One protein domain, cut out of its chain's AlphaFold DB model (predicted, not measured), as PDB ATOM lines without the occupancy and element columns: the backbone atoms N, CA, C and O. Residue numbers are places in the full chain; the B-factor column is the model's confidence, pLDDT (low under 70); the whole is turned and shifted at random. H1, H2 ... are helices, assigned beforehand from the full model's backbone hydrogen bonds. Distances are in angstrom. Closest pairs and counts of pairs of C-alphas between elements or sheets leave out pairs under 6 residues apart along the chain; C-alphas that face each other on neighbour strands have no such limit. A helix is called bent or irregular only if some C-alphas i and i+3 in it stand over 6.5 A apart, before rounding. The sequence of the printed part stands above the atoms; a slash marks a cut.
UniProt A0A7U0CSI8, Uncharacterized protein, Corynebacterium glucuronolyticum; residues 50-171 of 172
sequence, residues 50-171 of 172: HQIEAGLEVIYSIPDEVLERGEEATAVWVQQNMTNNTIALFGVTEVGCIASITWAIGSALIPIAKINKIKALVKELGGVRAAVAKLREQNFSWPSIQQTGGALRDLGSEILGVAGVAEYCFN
ATOM      1  N   HIS A  50     -16.687  33.939 -46.877       77.31
ATOM      2  CA  HIS A  50     -17.809  33.867 -47.805       77.31
ATOM      3  C   HIS A  50     -18.946  34.862 -47.540       77.31
ATOM      4  O   HIS A  50     -19.554  35.326 -48.500       77.31
ATOM      5  N   GLN A  51     -19.261  35.211 -46.288       76.56
ATOM      6  CA  GLN A  51     -20.334  36.171 -46.006       76.56
ATOM      7  C   GLN A  51     -19.945  37.603 -46.387       76.56
ATOM      8  O   GLN A  51     -20.773  38.324 -46.946       76.56
ATOM      9  N   ILE A  52     -18.692  38.009 -46.138       79.94
ATOM     10  CA  ILE A  52     -18.193  39.314 -46.601       79.94
ATOM     11  C   ILE A  52     -18.086  39.314 -48.123       79.94
ATOM     12  O   ILE A  52     -18.498  40.286 -48.753       79.94
ATOM     13  N   GLU A  53     -17.557  38.238 -48.715       85.62
ATOM     14  CA  GLU A  53     -17.466  38.111 -50.171       85.62
ATOM     15  C   GLU A  53     -18.845  38.258 -50.814       85.62
ATOM     16  O   GLU A  53     -19.018  39.112 -51.677       85.62
ATOM     17  N   ALA A  54     -19.848  37.524 -50.327       82.88
ATOM     18  CA  ALA A  54     -21.220  37.641 -50.806       82.88
ATOM     19  C   ALA A  54     -21.787  39.057 -50.605       82.88
ATOM     20  O   ALA A  54     -22.417  39.600 -51.510       82.88
ATOM     21  N   GLY A  55     -21.550  39.676 -49.442       82.69
ATOM     22  CA  GLY A  55     -21.991  41.042 -49.141       82.69
ATOM     23  C   GLY A  55     -21.437  42.076 -50.119       82.69
ATOM     24  O   GLY A  55     -22.174  42.910 -50.649       82.69
ATOM     25  N   LEU A  56     -20.137  41.994 -50.393       88.12
ATOM     26  CA  LEU A  56     -19.473  42.857 -51.361       88.12
ATOM     27  C   LEU A  56     -19.898  42.547 -52.794       88.12
ATOM     28  O   LEU A  56     -20.043  43.481 -53.576       88.12
ATOM     29  N   GLU A  57     -20.156  41.286 -53.130       89.31
ATOM     30  CA  GLU A  57     -20.651  40.890 -54.449       89.31
ATOM     31  C   GLU A  57     -22.053  41.452 -54.718       89.31
ATOM     32  O   GLU A  57     -22.327  41.951 -55.811       89.31
ATOM     33  N   VAL A  58     -22.932  41.477 -53.710       87.12
ATOM     34  CA  VAL A  58     -24.234  42.151 -53.817       87.12
ATOM     35  C   VAL A  58     -24.055  43.619 -54.162       87.12
ATOM     36  O   VAL A  58     -24.669  44.090 -55.112       87.12
ATOM     37  N   ILE A  59     -23.185  44.331 -53.448       89.75
ATOM     38  CA  ILE A  59     -22.922  45.753 -53.707       89.75
ATOM     39  C   ILE A  59     -22.304  45.954 -55.099       89.75
ATOM     40  O   ILE A  59     -22.679  46.873 -55.827       89.75
ATOM     41  N   TYR A  60     -21.348  45.105 -55.468       92.12
ATOM     42  CA  TYR A  60     -20.574  45.241 -56.696       92.12
ATOM     43  C   TYR A  60     -21.391  44.917 -57.951       92.12
ATOM     44  O   TYR A  60     -21.176  45.538 -58.993       92.12
ATOM     45  N   SER A  61     -22.357  44.003 -57.837       92.06
ATOM     46  CA  SER A  61     -23.226  43.572 -58.936       92.06
ATOM     47  C   SER A  61     -24.367  44.537 -59.264       92.06
ATOM     48  O   SER A  61     -24.975  44.378 -60.323       92.06
ATOM     49  N   ILE A  62     -24.651  45.542 -58.420       93.31
ATOM     50  CA  ILE A  62     -25.661  46.567 -58.734       93.31
ATOM     51  C   ILE A  62     -25.187  47.351 -59.968       93.31
ATOM     52  O   ILE A  62     -24.133  47.986 -59.892       93.31
ATOM     53  N   PRO A  63     -25.929  47.354 -61.088       95.81
ATOM     54  CA  PRO A  63     -25.531  48.075 -62.292       95.81
ATOM     55  C   PRO A  63     -25.440  49.588 -62.064       95.81
ATOM     56  O   PRO A  63     -26.222  50.154 -61.295       95.81
ATOM     57  N   ASP A  64     -24.512  50.264 -62.741       96.50
ATOM     58  CA  ASP A  64     -24.318  51.709 -62.564       96.50
ATOM     59  C   ASP A  64     -25.572  52.489 -62.998       96.50
ATOM     60  O   ASP A  64     -25.998  53.409 -62.305       96.50
ATOM     61  N   GLU A  65     -26.277  52.032 -64.038       96.50
ATOM     62  CA  GLU A  65     -27.547  52.608 -64.497       96.50
ATOM     63  C   GLU A  65     -28.709  52.446 -63.498       96.50
ATOM     64  O   GLU A  65     -29.747  53.103 -63.602       96.50
ATOM     65  N   VAL A  66     -28.589  51.533 -62.532       96.81
ATOM     66  CA  VAL A  66     -29.538  51.420 -61.418       96.81
ATOM     67  C   VAL A  66     -29.217  52.479 -60.368       96.81
ATOM     68  O   VAL A  66     -30.128  53.161 -59.907       96.81
ATOM     69  N   LEU A  67     -27.933  52.656 -60.049       95.94
ATOM     70  CA  LEU A  67     -27.460  53.654 -59.088       95.94
ATOM     71  C   LEU A  67     -27.728  55.082 -59.580       95.94
ATOM     72  O   LEU A  67     -28.165  55.931 -58.810       95.94
ATOM     73  N   GLU A  68     -27.548  55.344 -60.873       95.94
ATOM     74  CA  GLU A  68     -27.857  56.638 -61.498       95.94
ATOM     75  C   GLU A  68     -29.349  57.001 -61.432       95.94
ATOM     76  O   GLU A  68     -29.699  58.181 -61.451       95.94
ATOM     77  N   ARG A  69     -30.238  56.003 -61.321       96.69
ATOM     78  CA  ARG A  69     -31.693  56.207 -61.218       96.69
ATOM     79  C   ARG A  69     -32.190  56.523 -59.807       96.69
ATOM     80  O   ARG A  69     -33.376  56.808 -59.659       96.69
ATOM     81  N   GLY A  70     -31.330  56.500 -58.792       92.62
ATOM     82  CA  GLY A  70     -31.705  56.873 -57.429       92.62
ATOM     83  C   GLY A  70     -31.906  55.691 -56.473       92.62
ATOM     84  O   GLY A  70     -31.874  54.513 -56.847       92.62
ATOM     85  N   GLU A  71     -32.080  56.025 -55.196       92.38
ATOM     86  CA  GLU A  71     -32.138  55.073 -54.088       92.38
ATOM     87  C   GLU A  71     -33.318  54.108 -54.238       92.38
ATOM     88  O   GLU A  71     -33.176  52.916 -53.983       92.38
ATOM     89  N   GLU A  72     -34.467  54.598 -54.712       93.38
ATOM     90  CA  GLU A  72     -35.665  53.780 -54.925       93.38
ATOM     91  C   GLU A  72     -35.439  52.710 -56.000       93.38
ATOM     92  O   GLU A  72     -35.715  51.531 -55.774       93.38
ATOM     93  N   ALA A  73     -34.868  53.085 -57.149       95.12
ATOM     94  CA  ALA A  73     -34.547  52.134 -58.211       95.12
ATOM     95  C   ALA A  73     -33.530  51.085 -57.738       95.12
ATOM     96  O   ALA A  73     -33.643  49.907 -58.084       95.12
ATOM     97  N   THR A  74     -32.574  51.509 -56.912       94.19
ATOM     98  CA  THR A  74     -31.571  50.636 -56.294       94.19
ATOM     99  C   THR A  74     -32.203  49.652 -55.313       94.19
ATOM    100  O   THR A  74     -31.935  48.452 -55.389       94.19
ATOM    101  N   ALA A  75     -33.090  50.126 -54.439       90.94
ATOM    102  CA  ALA A  75     -33.818  49.293 -53.493       90.94
ATOM    103  C   ALA A  75     -34.687  48.249 -54.209       90.94
ATOM    104  O   ALA A  75     -34.628  47.066 -53.876       90.94
ATOM    105  N   VAL A  76     -35.433  48.663 -55.241       91.81
ATOM    106  CA  VAL A  76     -36.256  47.762 -56.064       91.81
ATOM    107  C   VAL A  76     -35.395  46.703 -56.749       91.81
ATOM    108  O   VAL A  76     -35.733  45.521 -56.698       91.81
ATOM    109  N   TRP A  77     -34.269  47.098 -57.349       92.31
ATOM    110  CA  TRP A  77     -33.356  46.155 -57.994       92.31
ATOM    111  C   TRP A  77     -32.817  45.127 -56.999       92.31
ATOM    112  O   TRP A  77     -32.862  43.931 -57.274       92.31
ATOM    113  N   VAL A  78     -32.372  45.560 -55.813       88.69
ATOM    114  CA  VAL A  78     -31.878  44.640 -54.779       88.69
ATOM    115  C   VAL A  78     -32.980  43.691 -54.322       88.69
ATOM    116  O   VAL A  78     -32.750  42.486 -54.249       88.69
ATOM    117  N   GLN A  79     -34.192  44.191 -54.077       85.50
ATOM    118  CA  GLN A  79     -35.314  43.341 -53.685       85.50
ATOM    119  C   GLN A  79     -35.633  42.287 -54.749       85.50
ATOM    120  O   GLN A  79     -35.884  41.145 -54.383       85.50
ATOM    121  N   GLN A  80     -35.587  42.624 -56.039       86.44
ATOM    122  CA  GLN A  80     -35.913  41.707 -57.140       86.44
ATOM    123  C   GLN A  80     -34.790  40.715 -57.458       86.44
ATOM    124  O   GLN A  80     -35.055  39.548 -57.753       86.44
ATOM    125  N   ASN A  81     -33.537  41.162 -57.381       84.62
ATOM    126  CA  ASN A  81     -32.388  40.369 -57.804       84.62
ATOM    127  C   ASN A  81     -31.785  39.540 -56.666       84.62
ATOM    128  O   ASN A  81     -31.153  38.519 -56.935       84.62
ATOM    129  N   MET A  82     -32.008  39.931 -55.406       73.50
ATOM    130  CA  MET A  82     -31.408  39.264 -54.247       73.50
ATOM    131  C   MET A  82     -32.395  38.390 -53.458       73.50
ATOM    132  O   MET A  82     -31.956  37.449 -52.807       73.50
ATOM    133  N   THR A  83     -33.723  38.570 -53.550       59.53
ATOM    134  CA  THR A  83     -34.671  37.641 -52.880       59.53
ATOM    135  C   THR A  83     -34.590  36.212 -53.420       59.53
ATOM    136  O   THR A  83     -34.707  35.268 -52.646       59.53
ATOM    137  N   ASN A  84     -34.315  36.026 -54.713       53.50
ATOM    138  CA  ASN A  84     -34.215  34.689 -55.309       53.50
ATOM    139  C   ASN A  84     -32.875  33.985 -55.037       53.50
ATOM    140  O   ASN A  84     -32.829  32.758 -55.030       53.50
ATOM    141  N   ASN A  85     -31.794  34.737 -54.799       53.06
ATOM    142  CA  ASN A  85     -30.445  34.185 -54.615       53.06
ATOM    143  C   ASN A  85     -30.046  34.079 -53.133       53.06
ATOM    144  O   ASN A  85     -29.343  33.153 -52.741       53.06
ATOM    145  N   THR A  86     -30.536  34.987 -52.288       51.09
ATOM    146  CA  THR A  86     -30.175  35.050 -50.866       51.09
ATOM    147  C   THR A  86     -31.033  34.097 -50.027       51.09
ATOM    148  O   THR A  86     -30.518  33.442 -49.128       51.09
ATOM    149  N   ILE A  87     -32.317  33.901 -50.354       45.19
ATOM    150  CA  ILE A  87     -33.196  32.970 -49.612       45.19
ATOM    151  C   ILE A  87     -32.772  31.499 -49.802       45.19
ATOM    152  O   ILE A  87     -32.971  30.683 -48.906       45.19
ATOM    153  N   ALA A  88     -32.109  31.161 -50.913       46.47
ATOM    154  CA  ALA A  88     -31.542  29.827 -51.129       46.47
ATOM    155  C   ALA A  88     -30.257  29.557 -50.314       46.47
ATOM    156  O   ALA A  88     -29.918  28.396 -50.098       46.47
ATOM    157  N   LEU A  89     -29.558  30.598 -49.835       46.88
ATOM    158  CA  LEU A  89     -28.363  30.466 -48.987       46.88
ATOM    159  C   LEU A  89     -28.664  30.472 -47.480       46.88
ATOM    160  O   LEU A  89     -27.846  29.983 -46.705       46.88
ATOM    161  N   PHE A  90     -29.817  30.995 -47.048       47.16
ATOM    162  CA  PHE A  90     -30.113  31.226 -45.630       47.16
ATOM    163  C   PHE A  90     -31.385  30.504 -45.188       47.16
ATOM    164  O   PHE A  90     -32.440  31.101 -44.979       47.16
ATOM    165  N   GLY A  91     -31.268  29.192 -44.992       38.91
ATOM    166  CA  GLY A  91     -32.198  28.466 -44.138       38.91
ATOM    167  C   GLY A  91     -32.016  28.922 -42.690       38.91
ATOM    168  O   GLY A  91     -31.109  28.452 -42.025       38.91
ATOM    169  N   VAL A  92     -32.862  29.861 -42.248       45.19
ATOM    170  CA  VAL A  92     -33.305  30.084 -40.856       45.19
ATOM    171  C   VAL A  92     -32.273  29.797 -39.746       45.19
ATOM    172  O   VAL A  92     -32.219  28.670 -39.277       45.19
ATOM    173  N   THR A  93     -31.554  30.835 -39.277       41.59
ATOM    174  CA  THR A  93     -31.472  31.234 -37.839       41.59
ATOM    175  C   THR A  93     -30.491  32.369 -37.509       41.59
ATOM    176  O   THR A  93     -30.546  32.857 -36.386       41.59
ATOM    177  N   GLU A  94     -29.682  32.900 -38.432       47.88
ATOM    178  CA  GLU A  94     -28.876  34.101 -38.138       47.88
ATOM    179  C   GLU A  94     -29.017  35.178 -39.208       47.88
ATOM    180  O   GLU A  94     -28.846  34.941 -40.404       47.88
ATOM    181  N   VAL A  95     -29.346  36.385 -38.750       55.06
ATOM    182  CA  VAL A  95     -29.354  37.619 -39.536       55.06
ATOM    183  C   VAL A  95     -27.893  37.958 -39.845       55.06
ATOM    184  O   VAL A  95     -27.263  38.736 -39.146       55.06
ATOM    185  N   GLY A  96     -27.311  37.265 -40.824       67.38
ATOM    186  CA  GLY A  96     -25.888  37.366 -41.139       67.38
ATOM    187  C   GLY A  96     -25.499  38.679 -41.818       67.38
ATOM    188  O   GLY A  96     -26.344  39.473 -42.239       67.38
ATOM    189  N   CYS A  97     -24.194  38.857 -42.010       72.75
ATOM    190  CA  CYS A  97     -23.586  40.046 -42.605       72.75
ATOM    191  C   CYS A  97     -24.239  40.479 -43.934       72.75
ATOM    192  O   CYS A  97     -24.633  41.630 -44.140       72.75
ATOM    193  N   ILE A  98     -24.408  39.514 -44.836       76.62
ATOM    194  CA  ILE A  98     -25.041  39.703 -46.142       76.62
ATOM    195  C   ILE A  98     -26.523  40.077 -46.030       76.62
ATOM    196  O   ILE A  98     -27.008  40.890 -46.821       76.62
ATOM    197  N   ALA A  99     -27.243  39.525 -45.051       74.31
ATOM    198  CA  ALA A  99     -28.645  39.857 -44.829       74.31
ATOM    199  C   ALA A  99     -28.780  41.322 -44.393       74.31
ATOM    200  O   ALA A  99     -29.625  42.033 -44.930       74.31
ATOM    201  N   SER A 100     -27.898  41.803 -43.511       76.06
ATOM    202  CA  SER A 100     -27.864  43.207 -43.084       76.06
ATOM    203  C   SER A 100     -27.529  44.156 -44.233       76.06
ATOM    204  O   SER A 100     -28.216  45.159 -44.405       76.06
ATOM    205  N   ILE A 101     -26.536  43.822 -45.067       78.69
ATOM    206  CA  ILE A 101     -26.185  44.619 -46.255       78.69
ATOM    207  C   ILE A 101     -27.370  44.680 -47.225       78.69
ATOM    208  O   ILE A 101     -27.785  45.761 -47.639       78.69
ATOM    209  N   THR A 102     -27.950  43.524 -47.554       81.00
ATOM    210  CA  THR A 102     -29.074  43.434 -48.497       81.00
ATOM    211  C   THR A 102     -30.293  44.183 -47.969       81.00
ATOM    212  O   THR A 102     -30.924  44.928 -48.715       81.00
ATOM    213  N   TRP A 103     -30.606  44.034 -46.681       80.81
ATOM    214  CA  TRP A 103     -31.707  44.744 -46.040       80.81
ATOM    215  C   TRP A 103     -31.475  46.256 -46.029       80.81
ATOM    216  O   TRP A 103     -32.375  47.007 -46.396       80.81
ATOM    217  N   ALA A 104     -30.273  46.719 -45.680       82.12
ATOM    218  CA  ALA A 104     -29.948  48.140 -45.642       82.12
ATOM    219  C   ALA A 104     -30.043  48.801 -47.032       82.12
ATOM    220  O   ALA A 104     -30.558  49.913 -47.148       82.12
ATOM    221  N   ILE A 105     -29.620  48.114 -48.100       82.69
ATOM    222  CA  ILE A 105     -29.781  48.625 -49.474       82.69
ATOM    223  C   ILE A 105     -31.247  48.532 -49.917       82.69
ATOM    224  O   ILE A 105     -31.802  49.496 -50.437       82.69
ATOM    225  N   GLY A 106     -31.900  47.394 -49.673       81.62
ATOM    226  CA  GLY A 106     -33.293  47.144 -50.051       81.62
ATOM    227  C   GLY A 106     -34.308  48.035 -49.326       81.62
ATOM    228  O   GLY A 106     -35.413  48.216 -49.825       81.62
ATOM    229  N   SER A 107     -33.944  48.609 -48.180       77.75
ATOM    230  CA  SER A 107     -34.737  49.597 -47.435       77.75
ATOM    231  C   SER A 107     -34.360  51.049 -47.753       77.75
ATOM    232  O   SER A 107     -34.882  51.961 -47.116       77.75
ATOM    233  N   ALA A 108     -33.466  51.273 -48.726       80.50
ATOM    234  CA  ALA A 108     -32.941  52.590 -49.089       80.50
ATOM    235  C   ALA A 108     -32.271  53.345 -47.916       80.50
ATOM    236  O   ALA A 108     -32.201  54.573 -47.917       80.50
ATOM    237  N   LEU A 109     -31.749  52.624 -46.916       81.38
ATOM    238  CA  LEU A 109     -31.057  53.216 -45.762       81.38
ATOM    239  C   LEU A 109     -29.589  53.558 -46.054       81.38
ATOM    240  O   LEU A 109     -28.958  54.276 -45.275       81.38
ATOM    241  N   ILE A 110     -29.039  53.063 -47.167       83.62
ATOM    242  CA  ILE A 110     -27.691  53.398 -47.631       83.62
ATOM    243  C   ILE A 110     -27.784  54.405 -48.790       83.62
ATOM    244  O   ILE A 110     -28.287  54.048 -49.855       83.62
ATOM    245  N   PRO A 111     -27.247  55.629 -48.636       90.38
ATOM    246  CA  PRO A 111     -27.119  56.583 -49.736       90.38
ATOM    247  C   PRO A 111     -26.334  56.007 -50.921       90.38
ATOM    248  O   PRO A 111     -25.290  55.377 -50.720       90.38
ATOM    249  N   ILE A 112     -26.737  56.320 -52.157       92.56
ATOM    250  CA  ILE A 112     -26.032  55.839 -53.363       92.56
ATOM    251  C   ILE A 112     -24.558  56.244 -53.369       92.56
ATOM    252  O   ILE A 112     -23.697  55.466 -53.776       92.56
ATOM    253  N   ALA A 113     -24.234  57.438 -52.865       92.00
ATOM    254  CA  ALA A 113     -22.853  57.902 -52.771       92.00
ATOM    255  C   ALA A 113     -21.954  56.924 -51.985       92.00
ATOM    256  O   ALA A 113     -20.804  56.710 -52.370       92.00
ATOM    257  N   LYS A 114     -22.480  56.285 -50.929       91.44
ATOM    258  CA  LYS A 114     -21.752  55.257 -50.170       91.44
ATOM    259  C   LYS A 114     -21.591  53.970 -50.974       91.44
ATOM    260  O   LYS A 114     -20.491  53.428 -51.012       91.44
ATOM    261  N   ILE A 115     -22.640  53.522 -51.667       92.94
ATOM    262  CA  ILE A 115     -22.591  52.341 -52.547       92.94
ATOM    263  C   ILE A 115     -21.515  52.529 -53.625       92.94
ATOM    264  O   ILE A 115     -20.618  51.699 -53.758       92.94
ATOM    265  N   ASN A 116     -21.532  53.668 -54.322       95.44
ATOM    266  CA  ASN A 116     -20.526  54.022 -55.323       95.44
ATOM    267  C   ASN A 116     -19.111  54.059 -54.741       95.44
ATOM    268  O   ASN A 116     -18.170  53.568 -55.365       95.44
ATOM    269  N   LYS A 117     -18.949  54.596 -53.527       95.62
ATOM    270  CA  LYS A 117     -17.653  54.622 -52.848       95.62
ATOM    271  C   LYS A 117     -17.149  53.214 -52.527       95.62
ATOM    272  O   LYS A 117     -15.989  52.923 -52.799       95.62
ATOM    273  N   ILE A 118     -18.008  52.323 -52.030       94.06
ATOM    274  CA  ILE A 118     -17.654  50.914 -51.797       94.06
ATOM    275  C   ILE A 118     -17.243  50.249 -53.116       94.06
ATOM    276  O   ILE A 118     -16.175  49.642 -53.173       94.06
ATOM    277  N   LYS A 119     -18.017  50.416 -54.198       96.44
ATOM    278  CA  LYS A 119     -17.670  49.872 -55.525       96.44
ATOM    279  C   LYS A 119     -16.312  50.374 -56.021       96.44
ATOM    280  O   LYS A 119     -15.511  49.583 -56.521       96.44
ATOM    281  N   ALA A 120     -16.033  51.668 -55.861       97.19
ATOM    282  CA  ALA A 120     -14.761  52.271 -56.248       97.19
ATOM    283  C   ALA A 120     -13.583  51.696 -55.446       97.19
ATOM    284  O   ALA A 120     -12.580  51.305 -56.039       97.19
ATOM    285  N   LEU A 121     -13.732  51.566 -54.126       97.31
ATOM    286  CA  LEU A 121     -12.710  51.002 -53.241       97.31
ATOM    287  C   LEU A 121     -12.457  49.516 -53.528       97.31
ATOM    288  O   LEU A 121     -11.310  49.086 -53.607       97.31
ATOM    289  N   VAL A 122     -13.514  48.733 -53.760       96.75
ATOM    290  CA  VAL A 122     -13.395  47.329 -54.184       96.75
ATOM    291  C   VAL A 122     -12.642  47.230 -55.511       96.75
ATOM    292  O   VAL A 122     -11.750  46.396 -55.650       96.75
ATOM    293  N   LYS A 123     -12.950  48.100 -56.480       97.44
ATOM    294  CA  LYS A 123     -12.234  48.158 -57.762       97.44
ATOM    295  C   LYS A 123     -10.757  48.517 -57.575       97.44
ATOM    296  O   LYS A 123      -9.909  47.861 -58.171       97.44
ATOM    297  N   GLU A 124     -10.449  49.509 -56.741       97.44
ATOM    298  CA  GLU A 124      -9.076  49.919 -56.416       97.44
ATOM    299  C   GLU A 124      -8.268  48.780 -55.776       97.44
ATOM    300  O   GLU A 124      -7.094  48.591 -56.086       97.44
ATOM    301  N   LEU A 125      -8.915  47.962 -54.944       96.38
ATOM    302  CA  LEU A 125      -8.301  46.802 -54.300       96.38
ATOM    303  C   LEU A 125      -8.142  45.583 -55.226       96.38
ATOM    304  O   LEU A 125      -7.517  44.606 -54.813       96.38
ATOM    305  N   GLY A 126      -8.654  45.639 -56.462       96.44
ATOM    306  CA  GLY A 126      -8.536  44.573 -57.466       96.44
ATOM    307  C   GLY A 126      -9.777  43.687 -57.622       96.44
ATOM    308  O   GLY A 126      -9.671  42.577 -58.141       96.44
ATOM    309  N   GLY A 127     -10.945  44.153 -57.178       96.00
ATOM    310  CA  GLY A 127     -12.212  43.418 -57.209       96.00
ATOM    311  C   GLY A 127     -12.549  42.745 -55.877       96.00
ATOM    312  O   GLY A 127     -11.753  42.747 -54.937       96.00
ATOM    313  N   VAL A 128     -13.748  42.158 -55.796       94.50
ATOM    314  CA  VAL A 128     -14.328  41.619 -54.550       94.50
ATOM    315  C   VAL A 128     -13.391  40.619 -53.867       94.50
ATOM    316  O   VAL A 128     -13.016  40.815 -52.714       94.50
ATOM    317  N   ARG A 129     -12.911  39.605 -54.596       94.38
ATOM    318  CA  ARG A 129     -12.002  38.581 -54.050       94.38
ATOM    319  C   ARG A 129     -10.688  39.146 -53.522       94.38
ATOM    320  O   ARG A 129     -10.200  38.701 -52.490       94.38
ATOM    321  N   ALA A 130     -10.115  40.124 -54.219       96.19
ATOM    322  CA  ALA A 130      -8.866  40.749 -53.798       96.19
ATOM    323  C   ALA A 130      -9.071  41.612 -52.543       96.19
ATOM    324  O   ALA A 130      -8.248  41.574 -51.629       96.19
ATOM    325  N   ALA A 131     -10.193  42.333 -52.460       94.69
ATOM    326  CA  ALA A 131     -10.573  43.083 -51.268       94.69
ATOM    327  C   ALA A 131     -10.763  42.155 -50.054       94.69
ATOM    328  O   ALA A 131     -10.188  42.405 -48.996       94.69
ATOM    329  N   VAL A 132     -11.495  41.049 -50.219       91.19
ATOM    330  CA  VAL A 132     -11.718  40.051 -49.160       91.19
ATOM    331  C   VAL A 132     -10.415  39.379 -48.732       91.19
ATOM    332  O   VAL A 132     -10.149  39.284 -47.536       91.19
ATOM    333  N   ALA A 133      -9.555  38.990 -49.678       93.31
ATOM    334  CA  ALA A 133      -8.250  38.410 -49.368       93.31
ATOM    335  C   ALA A 133      -7.385  39.357 -48.520       93.31
ATOM    336  O   ALA A 133      -6.771  38.920 -47.550       93.31
ATOM    337  N   LYS A 134      -7.394  40.660 -48.829       93.56
ATOM    338  CA  LYS A 134      -6.691  41.683 -48.042       93.56
ATOM    339  C   LYS A 134      -7.293  41.873 -46.651       93.56
ATOM    340  O   LYS A 134      -6.550  42.029 -45.690       93.56
ATOM    341  N   LEU A 135      -8.620  41.838 -46.516       88.25
ATOM    342  CA  LEU A 135      -9.275  41.865 -45.203       88.25
ATOM    343  C   LEU A 135      -8.893  40.628 -44.372       88.25
ATOM    344  O   LEU A 135      -8.565  40.757 -43.192       88.25
ATOM    345  N   ARG A 136      -8.841  39.447 -45.000       89.31
ATOM    346  CA  ARG A 136      -8.403  38.192 -44.377       89.31
ATOM    347  C   ARG A 136      -6.935  38.218 -43.957       89.31
ATOM    348  O   ARG A 136      -6.618  37.718 -42.886       89.31
ATOM    349  N   GLU A 137      -6.041  38.803 -44.754       91.06
ATOM    350  CA  GLU A 137      -4.630  39.007 -44.376       91.06
ATOM    351  C   GLU A 137      -4.492  39.809 -43.072       91.06
ATOM    352  O   GLU A 137      -3.549  39.601 -42.314       91.06
ATOM    353  N   GLN A 138      -5.464  40.680 -42.785       88.12
ATOM    354  CA  GLN A 138      -5.559  41.436 -41.535       88.12
ATOM    355  C   GLN A 138      -6.404  40.726 -40.462       88.12
ATOM    356  O   GLN A 138      -6.808  41.352 -39.485       88.12
ATOM    357  N   ASN A 139      -6.697  39.433 -40.630       84.62
ATOM    358  CA  ASN A 139      -7.571  38.629 -39.767       84.62
ATOM    359  C   ASN A 139      -8.965  39.245 -39.559       84.62
ATOM    360  O   ASN A 139      -9.559  39.073 -38.499       84.62
ATOM    361  N   PHE A 140      -9.457  40.026 -40.529       80.44
ATOM    362  CA  PHE A 140     -10.687  40.822 -40.413       80.44
ATOM    363  C   PHE A 140     -10.720  41.763 -39.190       80.44
ATOM    364  O   PHE A 140     -11.770  42.264 -38.798       80.44
ATOM    365  N   SER A 141      -9.557  42.059 -38.606       82.75
ATOM    366  CA  SER A 141      -9.416  42.890 -37.417       82.75
ATOM    367  C   SER A 141      -9.476  44.364 -37.801       82.75
ATOM    368  O   SER A 141      -8.578  44.865 -38.482       82.75
ATOM    369  N   TRP A 142     -10.494  45.088 -37.326       84.31
ATOM    370  CA  TRP A 142     -10.589  46.530 -37.569       84.31
ATOM    371  C   TRP A 142      -9.333  47.305 -37.124       84.31
ATOM    372  O   TRP A 142      -8.831  48.084 -37.931       84.31
ATOM    373  N   PRO A 143      -8.737  47.068 -35.935       87.56
ATOM    374  CA  PRO A 143      -7.458  47.683 -35.575       87.56
ATOM    375  C   PRO A 143      -6.337  47.447 -36.599       87.56
ATOM    376  O   PRO A 143      -5.599  48.378 -36.918       87.56
ATOM    377  N   SER A 144      -6.226  46.234 -37.148       86.62
ATOM    378  CA  SER A 144      -5.192  45.876 -38.134       86.62
ATOM    379  C   SER A 144      -5.468  46.507 -39.509       86.62
ATOM    380  O   SER A 144      -4.581  47.079 -40.147       86.62
ATOM    381  N   ILE A 145      -6.734  46.502 -39.936       87.44
ATOM    382  CA  ILE A 145      -7.210  47.170 -41.157       87.44
ATOM    383  C   ILE A 145      -6.983  48.686 -41.066       87.44
ATOM    384  O   ILE A 145      -6.491  49.308 -42.009       87.44
ATOM    385  N   GLN A 146      -7.287  49.286 -39.915       88.50
ATOM    386  CA  GLN A 146      -7.102  50.711 -39.671       88.50
ATOM    387  C   GLN A 146      -5.625  51.113 -39.750       88.50
ATOM    388  O   GLN A 146      -5.320  52.166 -40.314       88.50
ATOM    389  N   GLN A 147      -4.720  50.274 -39.240       91.12
ATOM    390  CA  GLN A 147      -3.272  50.488 -39.320       91.12
ATOM    391  C   GLN A 147      -2.718  50.337 -40.742       91.12
ATOM    392  O   GLN A 147      -1.776  51.041 -41.097       91.12
ATOM    393  N   THR A 148      -3.313  49.469 -41.568       92.56
ATOM    394  CA  THR A 148      -2.917  49.301 -42.978       92.56
ATOM    395  C   THR A 148      -3.149  50.582 -43.790       92.56
ATOM    396  O   THR A 148      -2.338  50.939 -44.644       92.56
ATOM    397  N   GLY A 149      -4.240  51.303 -43.514       90.62
ATOM    398  CA  GLY A 149      -4.572  52.547 -44.207       90.62
ATOM    399  C   GLY A 149      -5.058  52.349 -45.651       90.62
ATOM    400  O   GLY A 149      -5.482  51.263 -46.051       90.62
ATOM    401  N   GLY A 150      -5.042  53.442 -46.422       95.19
ATOM    402  CA  GLY A 150      -5.439  53.467 -47.835       95.19
ATOM    403  C   GLY A 150      -6.852  52.942 -48.111       95.19
ATOM    404  O   GLY A 150      -7.735  53.001 -47.250       95.19
ATOM    405  N   ALA A 151      -7.041  52.383 -49.308       95.19
ATOM    406  CA  ALA A 151      -8.328  51.859 -49.757       95.19
ATOM    407  C   ALA A 151      -8.879  50.725 -48.883       95.19
ATOM    408  O   ALA A 151     -10.092  50.585 -48.775       95.19
ATOM    409  N   LEU A 152      -8.023  49.935 -48.221       92.81
ATOM    410  CA  LEU A 152      -8.486  48.862 -47.336       92.81
ATOM    411  C   LEU A 152      -9.151  49.432 -46.075       92.81
ATOM    412  O   LEU A 152     -10.238  48.990 -45.703       92.81
ATOM    413  N   ARG A 153      -8.540  50.453 -45.456       93.44
ATOM    414  CA  ARG A 153      -9.146  51.182 -44.330       93.44
ATOM    415  C   ARG A 153     -10.432  51.876 -44.755       93.44
ATOM    416  O   ARG A 153     -11.425  51.803 -44.034       93.44
ATOM    417  N   ASP A 154     -10.410  52.564 -45.895       94.69
ATOM    418  CA  ASP A 154     -11.584  53.285 -46.382       94.69
ATOM    419  C   ASP A 154     -12.734  52.321 -46.684       94.69
ATOM    420  O   ASP A 154     -13.863  52.588 -46.272       94.69
ATOM    421  N   LEU A 155     -12.444  51.161 -47.285       92.25
ATOM    422  CA  LEU A 155     -13.435  50.115 -47.529       92.25
ATOM    423  C   LEU A 155     -14.024  49.610 -46.212       92.25
ATOM    424  O   LEU A 155     -15.243  49.618 -46.054       92.25
ATOM    425  N   GLY A 156     -13.173  49.236 -45.253       87.69
ATOM    426  CA  GLY A 156     -13.623  48.793 -43.935       87.69
ATOM    427  C   GLY A 156     -14.499  49.840 -43.239       87.69
ATOM    428  O   GLY A 156     -15.543  49.496 -42.698       87.69
ATOM    429  N   SER A 157     -14.144  51.126 -43.326       87.81
ATOM    430  CA  SER A 157     -14.927  52.208 -42.712       87.81
ATOM    431  C   SER A 157     -16.295  52.428 -43.361       87.81
ATOM    432  O   SER A 157     -17.263  52.724 -42.663       87.81
ATOM    433  N   GLU A 158     -16.398  52.277 -44.684       89.88
ATOM    434  CA  GLU A 158     -17.679  52.417 -45.376       89.88
ATOM    435  C   GLU A 158     -18.610  51.254 -45.055       89.88
ATOM    436  O   GLU A 158     -19.788  51.486 -44.790       89.88
ATOM    437  N   ILE A 159     -18.070  50.033 -45.018       83.25
ATOM    438  CA  ILE A 159     -18.817  48.827 -44.660       83.25
ATOM    439  C   ILE A 159     -19.292  48.919 -43.200       83.25
ATOM    440  O   ILE A 159     -20.484  48.790 -42.940       83.25
ATOM    441  N   LEU A 160     -18.405  49.232 -42.250       81.38
ATOM    442  CA  LEU A 160     -18.759  49.404 -40.831       81.38
ATOM    443  C   LEU A 160     -19.783  50.521 -40.587       81.38
ATOM    444  O   LEU A 160     -20.536  50.469 -39.617       81.38
ATOM    445  N   GLY A 161     -19.812  51.533 -41.455       75.75
ATOM    446  CA  GLY A 161     -20.780  52.625 -41.402       75.75
ATOM    447  C   GLY A 161     -22.193  52.245 -41.858       75.75
ATOM    448  O   GLY A 161     -23.080  53.096 -41.808       75.75
ATOM    449  N   VAL A 162     -22.414  51.011 -42.320       77.88
ATOM    450  CA  VAL A 162     -23.743  50.474 -42.623       77.88
ATOM    451  C   VAL A 162     -24.357  49.911 -41.339       77.88
ATOM    452  O   VAL A 162     -23.739  49.121 -40.626       77.88
ATOM    453  N   ALA A 163     -25.588  50.315 -41.024       65.00
ATOM    454  CA  ALA A 163     -26.275  49.860 -39.816       65.00
ATOM    455  C   ALA A 163     -26.369  48.321 -39.763       65.00
ATOM    456  O   ALA A 163     -26.695  47.675 -40.758       65.00
ATOM    457  N   GLY A 164     -26.056  47.736 -38.602       61.56
ATOM    458  CA  GLY A 164     -26.037  46.284 -38.377       61.56
ATOM    459  C   GLY A 164     -24.796  45.569 -38.923       61.56
ATOM    460  O   GLY A 164     -24.428  44.520 -38.413       61.56
ATOM    461  N   VAL A 165     -24.073  46.140 -39.887       70.81
ATOM    462  CA  VAL A 165     -22.900  45.483 -40.486       70.81
ATOM    463  C   VAL A 165     -21.735  45.379 -39.507       70.81
ATOM    464  O   VAL A 165     -21.060  44.363 -39.481       70.81
ATOM    465  N   ALA A 166     -21.505  46.365 -38.640       65.38
ATOM    466  CA  ALA A 166     -20.475  46.225 -37.606       65.38
ATOM    467  C   ALA A 166     -20.761  45.049 -36.648       65.38
ATOM    468  O   ALA A 166     -19.857  44.281 -36.329       65.38
ATOM    469  N   GLU A 167     -22.022  44.884 -36.244       65.31
ATOM    470  CA  GLU A 167     -22.468  43.841 -35.313       65.31
ATOM    471  C   GLU A 167     -22.442  42.449 -35.955       65.31
ATOM    472  O   GLU A 167     -21.910  41.514 -35.366       65.31
ATOM    473  N   TYR A 168     -22.944  42.329 -37.186       65.94
ATOM    474  CA  TYR A 168     -23.081  41.044 -37.875       65.94
ATOM    475  C   TYR A 168     -21.890  40.679 -38.769       65.94
ATOM    476  O   TYR A 168     -21.778  39.523 -39.176       65.94
ATOM    477  N   CYS A 169     -21.003  41.633 -39.084       64.94
ATOM    478  CA  CYS A 169     -19.840  41.409 -39.946       64.94
ATOM    479  C   CYS A 169     -18.472  41.638 -39.282       64.94
ATOM    480  O   CYS A 169     -17.470  41.256 -39.869       64.94
ATOM    481  N   PHE A 170     -18.357  42.302 -38.126       62.03
ATOM    482  CA  PHE A 170     -17.031  42.672 -37.584       62.03
ATOM    483  C   PHE A 170     -16.885  42.545 -36.060       62.03
ATOM    484  O   PHE A 170     -15.844  42.927 -35.528       62.03
ATOM    485  N   ASN A 171     -17.875  42.000 -35.348       55.66
ATOM    486  CA  ASN A 171     -17.819  41.819 -33.897       55.66
ATOM    487  C   ASN A 171     -17.348  40.397 -33.525       55.66
ATOM    488  O   ASN A 171     -18.162  39.546 -33.167       55.66
TER     489      ASN A 171
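What this domain is: This is residues 50 to 171 of the 172 residues of an uncharacterized protein of Corynebacterium glucuronolyticum (UniProt A0A7U0CSI8). Two helical hairpins, H3 with H4 and H7 with H8, lie toward the two ends of the longest axis, and H1 runs through the middle between H4 on one side and H6 on the other. H5 crosses near the last residues of H1 and packs on H8, while the link between H3 and H4 loops out from the body around Gly 91. The printed part has 122 residues, with nine named helices, H1 to H9 in order, and no named strand; its class is all helix. It is compact, with a radius of gyration of the C-alphas of 13.7 A and spans of 37 by 34 by 22 A.

Where its parts are: H1, residues 50 to 61, begins at C-alpha 50 (-17.809, 33.867, -47.805) and is 15.7 A long. H2 is residues 64 to 67. H3, residues 71 to 86, is the longest at 20.4 A and has a kink of 29 degrees near residue 80; it is neither bent nor irregular, but only just: C-alphas 81 and 84 are 6.5 A apart. H4 is residues 97 to 106, 14.1 A. H5, residues 112 to 124, is 18.2 A long and begins at C-alpha 112 (-26.032, 55.839, -53.363). H6 is residues 128 to 137, 14.3 A; H7 is residues 142 to 148; H8 is residues 150 to 160, 15.6 A. H9, residues 165 to 169, ends at C-alpha 169 (-19.840, 41.409, -39.946).

How they stand to each other: H1 touches H4 at a shallow tilt of 23 degrees, the same way; the closest C-alphas, of Gly 55 and Ile 98, are 4.5 A apart. H1 touches H6 at a tilt of 34 degrees, only just shallow, opposite ways, closest at the C-alphas of Glu 53 and Val 132, 6.2 A. With residues 59 to 60 alone H1 touches H5, closest at the C-alphas of Tyr 60 and Lys 119, 5.6 A. H2 touches H3, closest at the C-alphas of Val 66 and Thr 74, 5.6 A. H3 and H4 form a hairpin, closest at the C-alphas of Ala 75 and Gly 106, 4.1 A. H8, the hub, touches H5 at a steep tilt of 38 degrees, opposite ways, closest at the C-alphas of Leu 121 and Ala 151, 5.7 A. H7 and H8 form a hairpin at a shallow tilt of 19 degrees, closest at the C-alphas of Gln 146 and Arg 153, 5.1 A. H9 touches H4, the C-alphas of Cys 97 and Cys 169 being closest at 4.8 A. H3 and H7 are apart. Every O i to N i+4 pair is within hydrogen-bond range in H1, H4, H5, H6, H7, H8 and H9; in H3 it is 10 of 12, and H2 is too short for such a pair.

The domain as a whole: The two C-alphas farthest apart, of Asn 84 and Gln 147, are 38.2 A apart. The printed part has no cut, and no link is long. The mean pLDDT of the printed part is 82.6; residues 83 to 96, 163 to 164 and 166 to 171 are under 70.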